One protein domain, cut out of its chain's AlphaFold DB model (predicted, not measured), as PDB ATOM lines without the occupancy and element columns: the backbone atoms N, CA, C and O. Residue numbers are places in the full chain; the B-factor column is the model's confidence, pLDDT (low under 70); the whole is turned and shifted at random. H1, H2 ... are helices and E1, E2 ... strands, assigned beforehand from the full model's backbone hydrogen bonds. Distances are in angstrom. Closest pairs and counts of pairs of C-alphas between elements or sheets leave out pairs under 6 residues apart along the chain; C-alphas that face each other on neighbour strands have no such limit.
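AT A GLANCE: This is residues 449 to 561 of the 948 residues of an uncharacterized protein of Rhodosalinus sediminis (UniProt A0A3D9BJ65). A small two-stranded hairpin, E1 and E2, packs beside the helical hairpin H1 and H2, with H3 on H2, while the long helix H5 runs past them with short H4 packed on its residues 532 to 540. A long loop, residues 496 to 521, leaves this body, and its residues 508 to 515 stick out in an elongated outline of 52 by 33 by 23 A. The 113 printed residues hold five named helices, then two antiparallel strands; the class is mostly helix, with under half of the residues in named elements. The whole is only just compact, close to loose, with a radius of gyration of the C-alphas of 16.0 A.

HOW THE PARTS SIT: Look first at the hairpin of E1, residues 549 to 552, and E2, residues 557 to 560, where N 550 and O 559 are within hydrogen-bond range at 3.0 A. Near E1 find H2, residues 466 to 475; their closest C-alphas, Leu 474 and Tyr 551, are 6.0 A apart. H1, residues 451 to 457, touches H2 in a helical hairpin, a shallow tilt of 16 degrees, opposite ways; the closest C-alphas, Lys 455 and Gly 467, are 4.3 A apart. H3, residues 480 to 486, touches H2, closest at the C-alphas of Ala 473 and Ala 480, 5.1 A. H5, residues 522 to 540, touches H4, residues 491 to 495, with residues 532 to 540 alone, closest at the C-alphas of Ala 491 and Ala 536, 4.5 A. H2 and H5 are apart. In H1 to H5 every O i to N i+4 pair is within hydrogen-bond range.

IN THESE COORDINATES: Find C-alpha 451 at (291.954, 440.799, 384.683), where H1 begins. From C-alpha 522 at (300.837, 428.723, 373.921), H5 runs 27.2 A; H2 measures 14.2 A. E2 ends at C-alpha 560, (297.384, 444.916, 374.193).

THE WHOLE: The farthest C-alphas, Arg 478 and Thr 511, are 53.0 A apart. The printed part has no cut; the link from H4 to H5 is long, 26 residues. No printed residue is under 70 in pLDDT.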
ATOM      1  N   LEU A 449     294.342 440.077 377.579       95.12
ATOM      2  CA  LEU A 449     294.309 439.264 378.798       95.12
ATOM      3  C   LEU A 449     293.056 439.580 379.615       95.12
ATOM      4  O   LEU A 449     292.570 440.709 379.632       95.12
ATOM      5  N   THR A 450     292.536 438.591 380.339       95.19
ATOM      6  CA  THR A 450     291.520 438.864 381.367       95.19
ATOM      7  C   THR A 450     292.176 439.460 382.620       95.19
ATOM      8  O   THR A 450     293.325 439.121 382.929       95.19
ATOM      9  N   PRO A 451     291.454 440.278 383.410       93.75
ATOM     10  CA  PRO A 451     291.954 440.799 384.683       93.75
ATOM     11  C   PRO A 451     292.467 439.696 385.617       93.75
ATOM     12  O   PRO A 451     293.486 439.856 386.287       93.75
ATOM     13  N   SER A 452     291.792 438.542 385.641       93.88
ATOM     14  CA  SER A 452     292.201 437.388 386.444       93.88
ATOM     15  C   SER A 452     293.518 436.775 385.970       93.88
ATOM     16  O   SER A 452     294.345 436.422 386.807       93.88
ATOM     17  N   GLN A 453     293.738 436.657 384.655       93.31
ATOM     18  CA  GLN A 453     295.010 436.171 384.107       93.31
ATOM     19  C   GLN A 453     296.148 437.140 384.428       93.31
ATOM     20  O   GLN A 453     297.180 436.702 384.934       93.31
ATOM     21  N   LEU A 454     295.938 438.445 384.218       91.88
ATOM     22  CA  LEU A 454     296.940 439.472 384.511       91.88
ATOM     23  C   LEU A 454     297.372 439.411 385.985       91.88
ATOM     24  O   LEU A 454     298.554 439.263 386.283       91.88
ATOM     25  N   LYS A 455     296.402 439.421 386.910       92.81
ATOM     26  CA  LYS A 455     296.639 439.378 388.365       92.81
ATOM     27  C   LYS A 455     297.300 438.084 388.836       92.81
ATOM     28  O   LYS A 455     298.058 438.111 389.798       92.81
ATOM     29  N   LYS A 456     296.979 436.952 388.204       91.44
ATOM     30  CA  LYS A 456     297.485 435.632 388.604       91.44
ATOM     31  C   LYS A 456     298.936 435.412 388.185       91.44
ATOM     32  O   LYS A 456     299.678 434.794 388.941       91.44
ATOM     33  N   PHE A 457     299.304 435.832 386.975       89.56
ATOM     34  CA  PHE A 457     300.558 435.406 386.351       89.56
ATOM     35  C   PHE A 457     301.680 436.446 386.410       89.56
ATOM     36  O   PHE A 457     302.842 436.054 386.400       89.56
ATOM     37  N   LEU A 458     301.371 437.740 386.514       89.88
ATOM     38  CA  LEU A 458     302.389 438.791 386.642       89.88
ATOM     39  C   LEU A 458     302.733 439.024 388.117       89.88
ATOM     40  O   LEU A 458     302.140 439.873 388.787       89.88
ATOM     41  N   VAL A 459     303.696 438.251 388.615       88.75
ATOM     42  CA  VAL A 459     304.275 438.376 389.958       88.75
ATOM     43  C   VAL A 459     305.796 438.393 389.813       88.75
ATOM     44  O   VAL A 459     306.354 437.518 389.153       88.75
ATOM     45  N   SER A 460     306.466 439.385 390.405       85.31
ATOM     46  CA  SER A 460     307.930 439.495 390.340       85.31
ATOM     47  C   SER A 460     308.618 438.373 391.131       85.31
ATOM     48  O   SER A 460     308.022 437.762 392.022       85.31
ATOM     49  N   GLY A 461     309.912 438.143 390.879       74.62
ATOM     50  CA  GLY A 461     310.723 437.195 391.661       74.62
ATOM     51  C   GLY A 461     310.817 437.538 393.158       74.62
ATOM     52  O   GLY A 461     311.034 436.654 393.983       74.62
ATOM     53  N   THR A 462     310.587 438.805 393.516       74.31
ATOM     54  CA  THR A 462     310.508 439.309 394.898       74.31
ATOM     55  C   THR A 462     309.138 439.088 395.559       74.31
ATOM     56  O   THR A 462     308.979 439.368 396.746       74.31
ATOM     57  N   GLY A 463     308.155 438.551 394.825       81.31
ATOM     58  CA  GLY A 463     306.795 438.288 395.305       81.31
ATOM     59  C   GLY A 463     305.827 439.469 395.166       81.31
ATOM     60  O   GLY A 463     304.688 439.378 395.630       81.31
ATOM     61  N   THR A 464     306.241 440.567 394.526       88.75
ATOM     62  CA  THR A 464     305.399 441.751 394.309       88.75
ATOM     63  C   THR A 464     304.319 441.452 393.260       88.75
ATOM     64  O   THR A 464     304.639 440.982 392.163       88.75
ATOM     65  N   PRO A 465     303.028 441.727 393.540       92.06
ATOM     66  CA  PRO A 465     301.926 441.421 392.629       92.06
ATOM     67  C   PRO A 465     301.788 442.478 391.516       92.06
ATOM     68  O   PRO A 465     300.817 443.239 391.487       92.06
ATOM     69  N   VAL A 466     302.749 442.508 390.588       93.12
ATOM     70  CA  VAL A 466     302.823 443.447 389.447       93.12
ATOM     71  C   VAL A 466     301.492 443.535 388.697       93.12
ATOM     72  O   VAL A 466     300.966 444.624 388.492       93.12
ATOM     73  N   GLY A 467     300.883 442.397 388.356       91.94
ATOM     74  CA  GLY A 467     299.630 442.359 387.599       91.94
ATOM     75  C   GLY A 467     298.443 442.993 388.322       91.94
ATOM     76  O   GLY A 467     297.532 443.503 387.674       91.94
ATOM     77  N   ARG A 468     298.440 442.993 389.662       93.88
ATOM     78  CA  ARG A 468     297.409 443.686 390.443       93.88
ATOM     79  C   ARG A 468     297.624 445.192 390.423       93.88
ATOM     80  O   ARG A 468     296.663 445.905 390.177       93.88
ATOM     81  N   ILE A 469     298.860 445.641 390.626       93.81
ATOM     82  CA  ILE A 469     299.220 447.066 390.588       93.81
ATOM     83  C   ILE A 469     298.872 447.653 389.217       93.81
ATOM     84  O   ILE A 469     298.143 448.636 389.136       93.81
ATOM     85  N   VAL A 470     299.306 446.986 388.142       93.81
ATOM     86  CA  VAL A 470     299.027 447.411 386.764       93.81
ATOM     87  C   VAL A 470     297.526 447.450 386.497       93.81
ATOM     88  O   VAL A 470     297.031 448.455 386.002       93.81
ATOM     89  N   PHE A 471     296.773 446.400 386.845       94.69
ATOM     90  CA  PHE A 471     295.326 446.407 386.619       94.69
ATOM     91  C   PHE A 471     294.617 447.516 387.401       94.69
ATOM     92  O   PHE A 471     293.805 448.235 386.825       94.69
ATOM     93  N   ASP A 472     294.909 447.651 388.697       93.25
ATOM     94  CA  ASP A 472     294.250 448.631 389.563       93.25
ATOM     95  C   ASP A 472     294.573 450.066 389.089       93.25
ATOM     96  O   ASP A 472     293.727 450.955 389.189       93.25
ATOM     97  N   ALA A 473     295.767 450.295 388.526       93.00
ATOM     98  CA  ALA A 473     296.134 451.557 387.888       93.00
ATOM     99  C   ALA A 473     295.397 451.782 386.556       93.00
ATOM    100  O   ALA A 473     294.831 452.856 386.365       93.00
ATOM    101  N   LEU A 474     295.324 450.780 385.672       92.56
ATOM    102  CA  LEU A 474     294.600 450.878 384.395       92.56
ATOM    103  C   LEU A 474     293.094 451.110 384.593       92.56
ATOM    104  O   LEU A 474     292.504 451.929 383.897       92.56
ATOM    105  N   GLU A 475     292.467 450.425 385.554       91.38
ATOM    106  CA  GLU A 475     291.037 450.577 385.860       91.38
ATOM    107  C   GLU A 475     290.703 451.978 386.403       91.38
ATOM    108  O   GLU A 475     289.619 452.501 386.151       91.38
ATOM    109  N   GLN A 476     291.636 452.594 387.134       88.00
ATOM    110  CA  GLN A 476     291.466 453.909 387.762       88.00
ATOM    111  C   GLN A 476     292.123 455.049 386.971       88.00
ATOM    112  O   GLN A 476     292.119 456.186 387.439       88.00
ATOM    113  N   ASN A 477     292.700 454.751 385.802       84.25
ATOM    114  CA  ASN A 477     293.488 455.677 384.990       84.25
ATOM    115  C   ASN A 477     294.625 456.381 385.773       84.25
ATOM    116  O   ASN A 477     294.857 457.583 385.629       84.25
ATOM    117  N   ARG A 478     295.317 455.636 386.645       89.88
ATOM    118  CA  ARG A 478     296.484 456.091 387.426       89.88
ATOM    119  C   ARG A 478     297.804 455.743 386.706       89.88
ATOM    120  O   ARG A 478     297.816 454.822 385.885       89.88
ATOM    121  N   PRO A 479     298.916 456.448 386.990       89.75
ATOM    122  CA  PRO A 479     300.219 456.185 386.371       89.75
ATOM    123  C   PRO A 479     300.802 454.831 386.812       89.75
ATOM    124  O   PRO A 479     301.481 454.716 387.831       89.75
ATOM    125  N   ALA A 480     300.526 453.783 386.030       91.75
ATOM    126  CA  ALA A 480     300.884 452.405 386.368       91.75
ATOM    127  C   ALA A 480     302.395 452.182 386.559       91.75
ATOM    128  O   ALA A 480     302.786 451.394 387.416       91.75
ATOM    129  N   LEU A 481     303.248 452.861 385.786       91.94
ATOM    130  CA  LEU A 481     304.703 452.704 385.885       91.94
ATOM    131  C   LEU A 481     305.261 453.434 387.113       91.94
ATOM    132  O   LEU A 481     306.172 452.918 387.760       91.94
ATOM    133  N   SER A 482     304.672 454.577 387.487       92.25
ATOM    134  CA  SER A 482     304.995 455.256 388.749       92.25
ATOM    135  C   SER A 482     304.641 454.382 389.954       92.25
ATOM    136  O   SER A 482     305.488 454.161 390.816       92.25
ATOM    137  N   ASP A 483     303.436 453.801 389.975       92.88
ATOM    138  CA  ASP A 483     303.005 452.879 391.038       92.88
ATOM    139  C   ASP A 483     303.951 451.662 391.163       92.88
ATOM    140  O   ASP A 483     304.233 451.189 392.267       92.88
ATOM    141  N   LEU A 484     304.466 451.143 390.041       92.81
ATOM    142  CA  LEU A 484     305.446 450.051 390.042       92.81
ATOM    143  C   LEU A 484     306.810 450.485 390.597       92.81
ATOM    144  O   LEU A 484     307.407 449.737 391.375       92.81
ATOM    145  N   ARG A 485     307.283 451.689 390.250       92.75
ATOM    146  CA  ARG A 485     308.521 452.262 390.805       92.75
ATOM    147  C   ARG A 485     308.414 452.481 392.311       92.75
ATOM    148  O   ARG A 485     309.333 452.123 393.043       92.75
ATOM    149  N   GLU A 486     307.283 452.995 392.789       92.38
ATOM    150  CA  GLU A 486     307.003 453.146 394.225       92.38
ATOM    151  C   GLU A 486     306.968 451.796 394.954       92.38
ATOM    152  O   GLU A 486     307.425 451.686 396.092       92.38
ATOM    153  N   ALA A 487     306.489 450.745 394.283       89.69
ATOM    154  CA  ALA A 487     306.530 449.372 394.782       89.69
ATOM    155  C   ALA A 487     307.927 448.717 394.700       89.69
ATOM    156  O   ALA A 487     308.070 447.546 395.061       89.69
ATOM    157  N   GLY A 488     308.949 449.450 394.243       90.06
ATOM    158  CA  GLY A 488     310.335 448.990 394.150       90.06
ATOM    159  C   GLY A 488     310.601 448.010 393.007       90.06
ATOM    160  O   GLY A 488     311.538 447.224 393.108       90.06
ATOM    161  N   VAL A 489     309.774 448.010 391.956       91.44
ATOM    162  CA  VAL A 489     309.938 447.141 390.782       91.44
ATOM    163  C   VAL A 489     310.755 447.862 389.711       91.44
ATOM    164  O   VAL A 489     310.401 448.963 389.294       91.44
ATOM    165  N   THR A 490     311.822 447.222 389.238       91.12
ATOM    166  CA  THR A 490     312.674 447.722 388.147       91.12
ATOM    167  C   THR A 490     312.369 447.033 386.811       91.12
ATOM    168  O   THR A 490     311.701 445.998 386.763       91.12
ATOM    169  N   ALA A 491     312.886 447.576 385.703       91.00
ATOM    170  CA  ALA A 491     312.783 446.927 384.392       91.00
ATOM    171  C   ALA A 491     313.481 445.553 384.355       91.00
ATOM    172  O   ALA A 491     312.986 444.623 383.715       91.00
ATOM    173  N   GLU A 492     314.586 445.381 385.089       90.06
ATOM    174  CA  GLU A 492     315.260 444.083 385.232       90.06
ATOM    175  C   GLU A 492     314.385 443.063 385.972       90.06
ATOM    176  O   GLU A 492     314.276 441.918 385.527       90.06
ATOM    177  N   ASP A 493     313.695 443.477 387.043       89.69
ATOM    178  CA  ASP A 493     312.756 442.605 387.765       89.69
ATOM    179  C   ASP A 493     311.613 442.135 386.863       89.69
ATOM    180  O   ASP A 493     311.171 440.984 386.958       89.69
ATOM    181  N   LEU A 494     311.140 443.017 385.975       91.06
ATOM    182  CA  LEU A 494     310.115 442.681 384.995       91.06
ATOM    183  C   LEU A 494     310.645 441.651 383.992       91.06
ATOM    184  O   LEU A 494     310.013 440.610 383.803       91.06
ATOM    185  N   ARG A 495     311.826 441.875 383.402       92.00
ATOM    186  CA  ARG A 495     312.454 440.937 382.447       92.00
ATOM    187  C   ARG A 495     312.778 439.580 383.071       92.00
ATOM    188  O   ARG A 495     312.679 438.557 382.394       92.00
ATOM    189  N   ALA A 496     313.095 439.550 384.364       90.56
ATOM    190  CA  ALA A 496     313.357 438.324 385.114       90.56
ATOM    191  C   ALA A 496     312.098 437.468 385.372       90.56
ATOM    192  O   ALA A 496     312.225 436.313 385.789       90.56
ATOM    193  N   MET A 497     310.884 437.984 385.124       88.69
ATOM    194  CA  MET A 497     309.652 437.202 385.275       88.69
ATOM    195  C   MET A 497     309.636 435.995 384.325       88.69
ATOM    196  O   MET A 497     309.845 436.110 383.112       88.69
ATOM    197  N   SER A 498     309.345 434.825 384.899       86.00
ATOM    198  CA  SER A 498     309.320 433.539 384.201       86.00
ATOM    199  C   SER A 498     307.910 432.954 384.157       86.00
ATOM    200  O   SER A 498     307.211 432.898 385.169       86.00
ATOM    201  N   PHE A 499     307.515 432.467 382.979       87.62
ATOM    202  CA  PHE A 499     306.207 431.858 382.721       87.62
ATOM    203  C   PHE A 499     306.311 430.368 382.352       87.62
ATOM    204  O   PHE A 499     305.396 429.813 381.740       87.62
ATOM    205  N   GLU A 500     307.401 429.695 382.746       80.25
ATOM    206  CA  GLU A 500     307.684 428.292 382.387       80.25
ATOM    207  C   GLU A 500     306.552 427.318 382.766       80.25
ATOM    208  O   GLU A 500     306.323 426.341 382.064       80.25
ATOM    209  N   GLY A 501     305.771 427.608 383.813       78.94
ATOM    210  CA  GLY A 501     304.626 426.774 384.209       78.94
ATOM    211  C   GLY A 501     303.431 426.783 383.239       78.94
ATOM    212  O   GLY A 501     302.535 425.956 383.384       78.94
ATOM    213  N   ILE A 502     303.384 427.715 382.281       82.69
ATOM    214  CA  ILE A 502     302.334 427.833 381.244       82.69
ATOM    215  C   ILE A 502     302.888 427.445 379.868       82.69
ATOM    216  O   ILE A 502     302.127 427.185 378.932       82.69
ATOM    217  N   ARG A 503     304.221 427.431 379.740       82.19
ATOM    218  CA  ARG A 503     304.919 427.157 378.494       82.19
ATOM    219  C   ARG A 503     304.478 425.799 377.942       82.19
ATOM    220  O   ARG A 503     304.515 424.811 378.674       82.19
ATOM    221  N   PRO A 504     304.105 425.726 376.654       80.94
ATOM    222  CA  PRO A 504     303.751 424.462 376.030       80.94
ATOM    223  C   PRO A 504     304.893 423.454 376.143       80.94
ATOM    224  O   PRO A 504     305.999 423.701 375.642       80.94
ATOM    225  N   ALA A 505     304.622 422.318 376.783       78.69
ATOM    226  CA  ALA A 505     305.593 421.247 376.950       78.69
ATOM    227  C   ALA A 505     305.782 420.539 375.605       78.69
ATOM    228  O   ALA A 505     305.043 419.626 375.241       78.69
ATOM    229  N   THR A 506     306.758 421.005 374.832       75.81
ATOM    230  CA  THR A 506     307.064 420.465 373.508       75.81
ATOM    231  C   THR A 506     308.468 419.890 373.500       75.81
ATOM    232  O   THR A 506     309.437 420.554 373.858       75.81
ATOM    233  N   VAL A 507     308.567 418.618 373.115       79.06
ATOM    234  CA  VAL A 507     309.839 417.932 372.887       79.06
ATOM    235  C   VAL A 507     310.011 417.798 371.383       79.06
ATOM    236  O   VAL A 507     309.128 417.277 370.695       79.06
ATOM    237  N   PHE A 508     311.136 418.290 370.870       83.00
ATOM    238  CA  PHE A 508     311.456 418.154 369.458       83.00
ATOM    239  C   PHE A 508     311.547 416.669 369.087       83.00
ATOM    240  O   PHE A 508     312.232 415.891 369.748       83.00
ATOM    241  N   THR A 509     310.857 416.272 368.018       83.38
ATOM    242  CA  THR A 509     310.919 414.906 367.486       83.38
ATOM    243  C   THR A 509     311.162 414.954 365.980       83.38
ATOM    244  O   THR A 509     310.366 415.493 365.208       83.38
ATOM    245  N   GLY A 510     312.293 414.395 365.539       81.62
ATOM    246  CA  GLY A 510     312.707 414.437 364.133       81.62
ATOM    247  C   GLY A 510     311.942 413.473 363.218       81.62
ATOM    248  O   GLY A 510     311.858 413.716 362.015       81.62
ATOM    249  N   THR A 511     311.371 412.399 363.771       85.69
ATOM    250  CA  THR A 511     310.769 411.284 363.013       85.69
ATOM    251  C   THR A 511     309.253 411.167 363.156       85.69
ATOM    252  O   THR A 511     308.643 410.429 362.392       85.69
ATOM    253  N   GLU A 512     308.644 411.859 364.122       84.56
ATOM    254  CA  GLU A 512     307.221 411.699 364.437       84.56
ATOM    255  C   GLU A 512     306.332 412.263 363.327       84.56
ATOM    256  O   GLU A 512     306.472 413.425 362.941       84.56
ATOM    257  N   THR A 513     305.401 411.470 362.814       82.19
ATOM    258  CA  THR A 513     304.504 411.903 361.732       82.19
ATOM    259  C   THR A 513     303.062 412.070 362.194       82.19
ATOM    260  O   THR A 513     302.321 412.799 361.536       82.19
ATOM    261  N   GLY A 514     302.667 411.421 363.293       83.94
ATOM    262  CA  GLY A 514     301.302 411.451 363.813       83.94
ATOM    263  C   GLY A 514     300.957 412.739 364.564       83.94
ATOM    264  O   GLY A 514     301.826 413.529 364.934       83.94
ATOM    265  N   ALA A 515     299.660 412.941 364.800       84.00
ATOM    266  CA  ALA A 515     299.167 414.033 365.634       84.00
ATOM    267  C   ALA A 515     299.618 413.859 367.095       84.00
ATOM    268  O   ALA A 515     299.553 412.757 367.645       84.00
ATOM    269  N   VAL A 516     300.028 414.955 367.735       83.94
ATOM    270  CA  VAL A 516     300.457 414.983 369.141       83.94
ATOM    271  C   VAL A 516     299.578 415.911 369.970       83.94
ATOM    272  O   VAL A 516     299.147 416.964 369.510       83.94
ATOM    273  N   SER A 517     299.330 415.530 371.221       79.88
ATOM    274  CA  SER A 517     298.700 416.417 372.198       79.88
ATOM    275  C   SER A 517     299.776 417.267 372.862       79.88
ATOM    276  O   SER A 517     300.732 416.722 373.410       79.88
ATOM    277  N   VAL A 518     299.614 418.587 372.830       79.38
ATOM    278  CA  VAL A 518     300.505 419.525 373.519       79.38
ATOM    279  C   VAL A 518     299.804 420.026 374.775       79.38
ATOM    280  O   VAL A 518     298.715 420.590 374.693       79.38
ATOM    281  N   GLU A 519     300.422 419.818 375.935       77.00
ATOM    282  CA  GLU A 519     299.952 420.396 377.195       77.00
ATOM    283  C   GLU A 519     300.460 421.838 377.350       77.00
ATOM    284  O   GLU A 519     301.615 422.130 377.031       77.00
ATOM    285  N   GLY A 520     299.605 422.730 377.858       79.88
ATOM    286  CA  GLY A 520     299.900 424.151 378.078       79.88
ATOM    287  C   GLY A 520     299.038 425.087 377.227       79.88
ATOM    288  O   GLY A 520     298.226 424.646 376.418       79.88
ATOM    289  N   ASP A 521     299.212 426.396 377.422       83.94
ATOM    290  CA  ASP A 521     298.500 427.431 376.661       83.94
ATOM    291  C   ASP A 521     299.520 428.340 375.965       83.94
ATOM    292  O   ASP A 521     300.056 429.289 376.544       83.94
ATOM    293  N   ALA A 522     299.826 428.017 374.705       85.31
ATOM    294  CA  ALA A 522     300.837 428.723 373.921       85.31
ATOM    295  C   ALA A 522     300.466 430.182 373.658       85.31
ATOM    296  O   ALA A 522     301.346 431.043 373.596       85.31
ATOM    297  N   HIS A 523     299.173 430.455 373.470       86.12
ATOM    298  CA  HIS A 523     298.698 431.806 373.221       86.12
ATOM    299  C   HIS A 523     298.861 432.646 374.483       86.12
ATOM    300  O   HIS A 523     299.544 433.664 374.431       86.12
ATOM    301  N   LEU A 524     298.364 432.168 375.628       90.00
ATOM    302  CA  LEU A 524     298.530 432.854 376.909       90.00
ATOM    303  C   LEU A 524     300.004 433.065 377.267       90.00
ATOM    304  O   LEU A 524     300.372 434.162 377.679       90.00
ATOM    305  N   HIS A 525     300.852 432.048 377.086       90.69
ATOM    306  CA  HIS A 525     302.290 432.165 377.339       90.69
ATOM    307  C   HIS A 525     302.928 433.275 376.492       90.69
ATOM    308  O   HIS A 525     303.628 434.125 377.034       90.69
ATOM    309  N   ARG A 526     302.664 433.310 375.176       88.56
ATOM    310  CA  ARG A 526     303.179 434.378 374.301       88.56
ATOM    311  C   ARG A 526     302.671 435.747 374.716       88.56
ATOM    312  O   ARG A 526     303.478 436.654 374.853       88.56
ATOM    313  N   THR A 527     301.371 435.879 374.968       91.69
ATOM    314  CA  THR A 527     300.771 437.152 375.374       91.69
ATOM    315  C   THR A 527     301.380 437.662 376.682       91.69
ATOM    316  O   THR A 527     301.661 438.850 376.801       91.69
ATOM    317  N   LEU A 528     301.657 436.780 377.651       93.00
ATOM    318  CA  LEU A 528     302.348 437.145 378.893       93.00
ATOM    319  C   LEU A 528     303.804 437.565 378.656       93.00
ATOM    320  O   LEU A 528     304.240 438.549 379.248       93.00
ATOM    321  N   CYS A 529     304.540 436.871 377.781       91.69
ATOM    322  CA  CYS A 529     305.882 437.296 377.371       91.69
ATOM    323  C   CYS A 529     305.855 438.681 376.714       91.69
ATOM    324  O   CYS A 529     306.645 439.537 377.095       91.69
ATOM    325  N   THR A 530     304.921 438.932 375.795       92.25
ATOM    326  CA  THR A 530     304.760 440.243 375.154       92.25
ATOM    327  C   THR A 530     304.442 441.328 376.181       92.25
ATOM    328  O   THR A 530     305.077 442.374 376.174       92.25
ATOM    329  N   VAL A 531     303.520 441.079 377.118       94.31
ATOM    330  CA  VAL A 531     303.200 442.039 378.191       94.31
ATOM    331  C   VAL A 531     304.405 442.308 379.090       94.31
ATOM    332  O   VAL A 531     304.618 443.451 379.483       94.31
ATOM    333  N   ARG A 532     305.207 441.285 379.404       94.31
ATOM    334  CA  ARG A 532     306.449 441.451 380.169       94.31
ATOM    335  C   ARG A 532     307.418 442.398 379.462       94.31
ATOM    336  O   ARG A 532     307.893 443.325 380.110       94.31
ATOM    337  N   GLU A 533     307.693 442.167 378.178       93.44
ATOM    338  CA  GLU A 533     308.580 443.045 377.400       93.44
ATOM    339  C   GLU A 533     308.011 444.462 377.325       93.44
ATOM    340  O   GLU A 533     308.714 445.416 377.626       93.44
ATOM    341  N   ILE A 534     306.706 444.605 377.065       93.62
ATOM    342  CA  ILE A 534     306.059 445.920 377.001       93.62
ATOM    343  C   ILE A 534     306.240 446.716 378.301       93.62
ATOM    344  O   ILE A 534     306.572 447.902 378.257       93.62
ATOM    345  N   LEU A 535     306.007 446.075 379.452       93.88
ATOM    346  CA  LEU A 535     306.165 446.718 380.757       93.88
ATOM    347  C   LEU A 535     307.622 447.124 381.010       93.88
ATOM    348  O   LEU A 535     307.854 448.190 381.571       93.88
ATOM    349  N   ALA A 536     308.587 446.288 380.622       93.06
ATOM    350  CA  ALA A 536     310.007 446.575 380.809       93.06
ATOM    351  C   ALA A 536     310.488 447.714 379.900       93.06
ATOM    352  O   ALA A 536     311.146 448.636 380.370       93.06
ATOM    353  N   ASP A 537     310.110 447.686 378.626       92.25
ATOM    354  CA  ASP A 537     310.497 448.691 377.640       92.25
ATOM    355  C   ASP A 537     309.933 450.079 377.978       92.25
ATOM    356  O   ASP A 537     310.648 451.074 377.912       92.25
ATOM    357  N   GLU A 538     308.662 450.173 378.387       91.81
ATOM    358  CA  GLU A 538     308.092 451.469 378.793       91.81
ATOM    359  C   GLU A 538     308.636 451.963 380.140       91.81
ATOM    360  O   GLU A 538     308.705 453.174 380.359       91.81
ATOM    361  N   MET A 539     309.061 451.053 381.024       90.75
ATOM    362  CA  MET A 539     309.772 451.416 382.251       90.75
ATOM    363  C   MET A 539     311.139 452.044 381.936       90.75
ATOM    364  O   MET A 539     311.498 453.042 382.558       90.75
ATOM    365  N   ASP A 540     311.869 451.510 380.951       91.25
ATOM    366  CA  ASP A 540     313.174 452.041 380.524       91.25
ATOM    367  C   ASP A 540     313.069 453.415 379.848       91.25
ATOM    368  O   ASP A 540     313.974 454.237 379.991       91.25
ATOM    369  N   LEU A 541     311.947 453.713 379.182       86.81
ATOM    370  CA  LEU A 541     311.663 455.051 378.640       86.81
ATOM    371  C   LEU A 541     311.403 456.113 379.726       86.81
ATOM    372  O   LEU A 541     311.263 457.291 379.403       86.81
ATOM    373  N   GLY A 542     311.289 455.726 381.001       82.88
ATOM    374  CA  GLY A 542     311.100 456.661 382.114       82.88
ATOM    375  C   GLY A 542     309.707 457.296 382.194       82.88
ATOM    376  O   GLY A 542     309.535 458.304 382.875       82.88
ATOM    377  N   ARG A 543     308.696 456.725 381.526       80.50
ATOM    378  CA  ARG A 543     307.317 457.246 381.544       80.50
ATOM    379  C   ARG A 543     306.577 456.864 382.819       80.50
ATOM    380  O   ARG A 543     306.842 455.825 383.421       80.50
ATOM    381  N   ASP A 544     305.605 457.685 383.216       86.62
ATOM    382  CA  ASP A 544     304.724 457.409 384.364       86.62
ATOM    383  C   ASP A 544     303.482 456.592 383.971       86.62
ATOM    384  O   ASP A 544     303.025 455.725 384.724       86.62
ATOM    385  N   HIS A 545     302.943 456.850 382.780       86.06
ATOM    386  CA  HIS A 545     301.757 456.187 382.248       86.06
ATOM    387  C   HIS A 545     302.129 455.088 381.256       86.06
ATOM    388  O   HIS A 545     303.041 455.249 380.448       86.06
ATOM    389  N   LEU A 546     301.369 453.993 381.307       89.44
ATOM    390  CA  LEU A 546     301.483 452.888 380.366       89.44
ATOM    391  C   LEU A 546     300.629 453.181 379.127       89.44
ATOM    392  O   LEU A 546     299.447 453.510 379.241       89.44
ATOM    393  N   SER A 547     301.228 453.057 377.951       88.62
ATOM    394  CA  SER A 547     300.629 453.432 376.672       88.62
ATOM    395  C   SER A 547     300.018 452.221 375.980       88.62
ATOM    396  O   SER A 547     298.865 452.285 375.560       88.62
ATOM    397  N   ARG A 548     300.757 451.106 375.890       93.12
ATOM    398  CA  ARG A 548     300.409 449.933 375.060       93.12
ATOM    399  C   ARG A 548     299.403 448.957 375.675       93.12
ATOM    400  O   ARG A 548     298.916 448.067 374.974       93.12
ATOM    401  N   LEU A 549     299.078 449.093 376.963       94.31
ATOM    402  CA  LEU A 549     298.029 448.310 377.628       94.31
ATOM    403  C   LEU A 549     296.882 449.226 378.037       94.31
ATOM    404  O   LEU A 549     297.093 450.206 378.745       94.31
ATOM    405  N   VAL A 550     295.660 448.858 377.656       93.44
ATOM    406  CA  VAL A 550     294.448 449.619 377.994       93.44
ATOM    407  C   VAL A 550     293.369 448.672 378.498       93.44
ATOM    408  O   VAL A 550     293.210 447.563 377.990       93.44
ATOM    409  N   TYR A 551     292.611 449.087 379.510       93.62
ATOM    410  CA  TYR A 551     291.470 448.315 379.990       93.62
ATOM    411  C   TYR A 551     290.211 448.639 379.178       93.62
ATOM    412  O   TYR A 551     289.795 449.789 379.101       93.62
ATOM    413  N   ASP A 552     289.594 447.613 378.593       92.94
ATOM    414  CA  ASP A 552     288.275 447.674 377.972       92.94
ATOM    415  C   ASP A 552     287.206 447.237 378.991       92.94
ATOM    416  O   ASP A 552     287.049 446.033 379.250       92.94
ATOM    417  N   PRO A 553     286.441 448.186 379.566       90.25
ATOM    418  CA  PRO A 553     285.422 447.884 380.560       90.25
ATOM    419  C   PRO A 553     284.164 447.248 379.957       90.25
ATOM    420  O   PRO A 553     283.335 446.743 380.711       90.25
ATOM    421  N   HIS A 554     283.974 447.287 378.633       86.62
ATOM    422  CA  HIS A 554     282.806 446.693 377.983       86.62
ATOM    423  C   HIS A 554     282.948 445.176 377.859       86.62
ATOM    424  O   HIS A 554     282.000 444.442 378.137       86.62
ATOM    425  N   ASN A 555     284.134 444.713 377.459       89.06
ATOM    426  CA  ASN A 555     284.433 443.287 377.313       89.06
ATOM    427  C   ASN A 555     285.170 442.683 378.522       89.06
ATOM    428  O   ASN A 555     285.475 441.490 378.490       89.06
ATOM    429  N   GLU A 556     285.467 443.490 379.549       92.12
ATOM    430  CA  GLU A 556     286.231 443.126 380.755       92.12
ATOM    431  C   GLU A 556     287.603 442.514 380.422       92.12
ATOM    432  O   GLU A 556     287.977 441.435 380.892       92.12
ATOM    433  N   ARG A 557     288.368 443.195 379.562       94.94
ATOM    434  CA  ARG A 557     289.660 442.712 379.040       94.94
ATOM    435  C   ARG A 557     290.713 443.805 379.065       94.94
ATOM    436  O   ARG A 557     290.419 444.960 378.797       94.94
ATOM    437  N   VAL A 558     291.960 443.429 379.321       94.94
ATOM    438  CA  VAL A 558     293.122 444.292 379.091       94.94
ATOM    439  C   VAL A 558     293.581 444.064 377.659       94.94
ATOM    440  O   VAL A 558     294.041 442.974 377.317       94.94
ATOM    441  N   ARG A 559     293.373 445.072 376.816       95.38
ATOM    442  CA  ARG A 559     293.766 445.109 375.408       95.38
ATOM    443  C   ARG A 559     295.252 445.439 375.315       95.38
ATOM    444  O   ARG A 559     295.752 446.249 376.095       95.38
ATOM    445  N   ILE A 560     295.939 444.791 374.382       94.81
ATOM    446  CA  ILE A 560     297.384 444.916 374.193       94.81
ATOM    447  C   ILE A 560     297.626 445.373 372.761       94.81
ATOM    448  O   ILE A 560     297.103 444.755 371.833       94.81
ATOM    449  N   ALA A 561     298.418 446.428 372.601       94.00
ATOM    450  CA  ALA A 561     298.858 446.927 371.310       94.00
ATOM    451  C   ALA A 561     300.373 446.811 371.172       94.00
ATOM    452  O   ALA A 561     301.113 447.274 372.039       94.00
TER     453      ALA A 561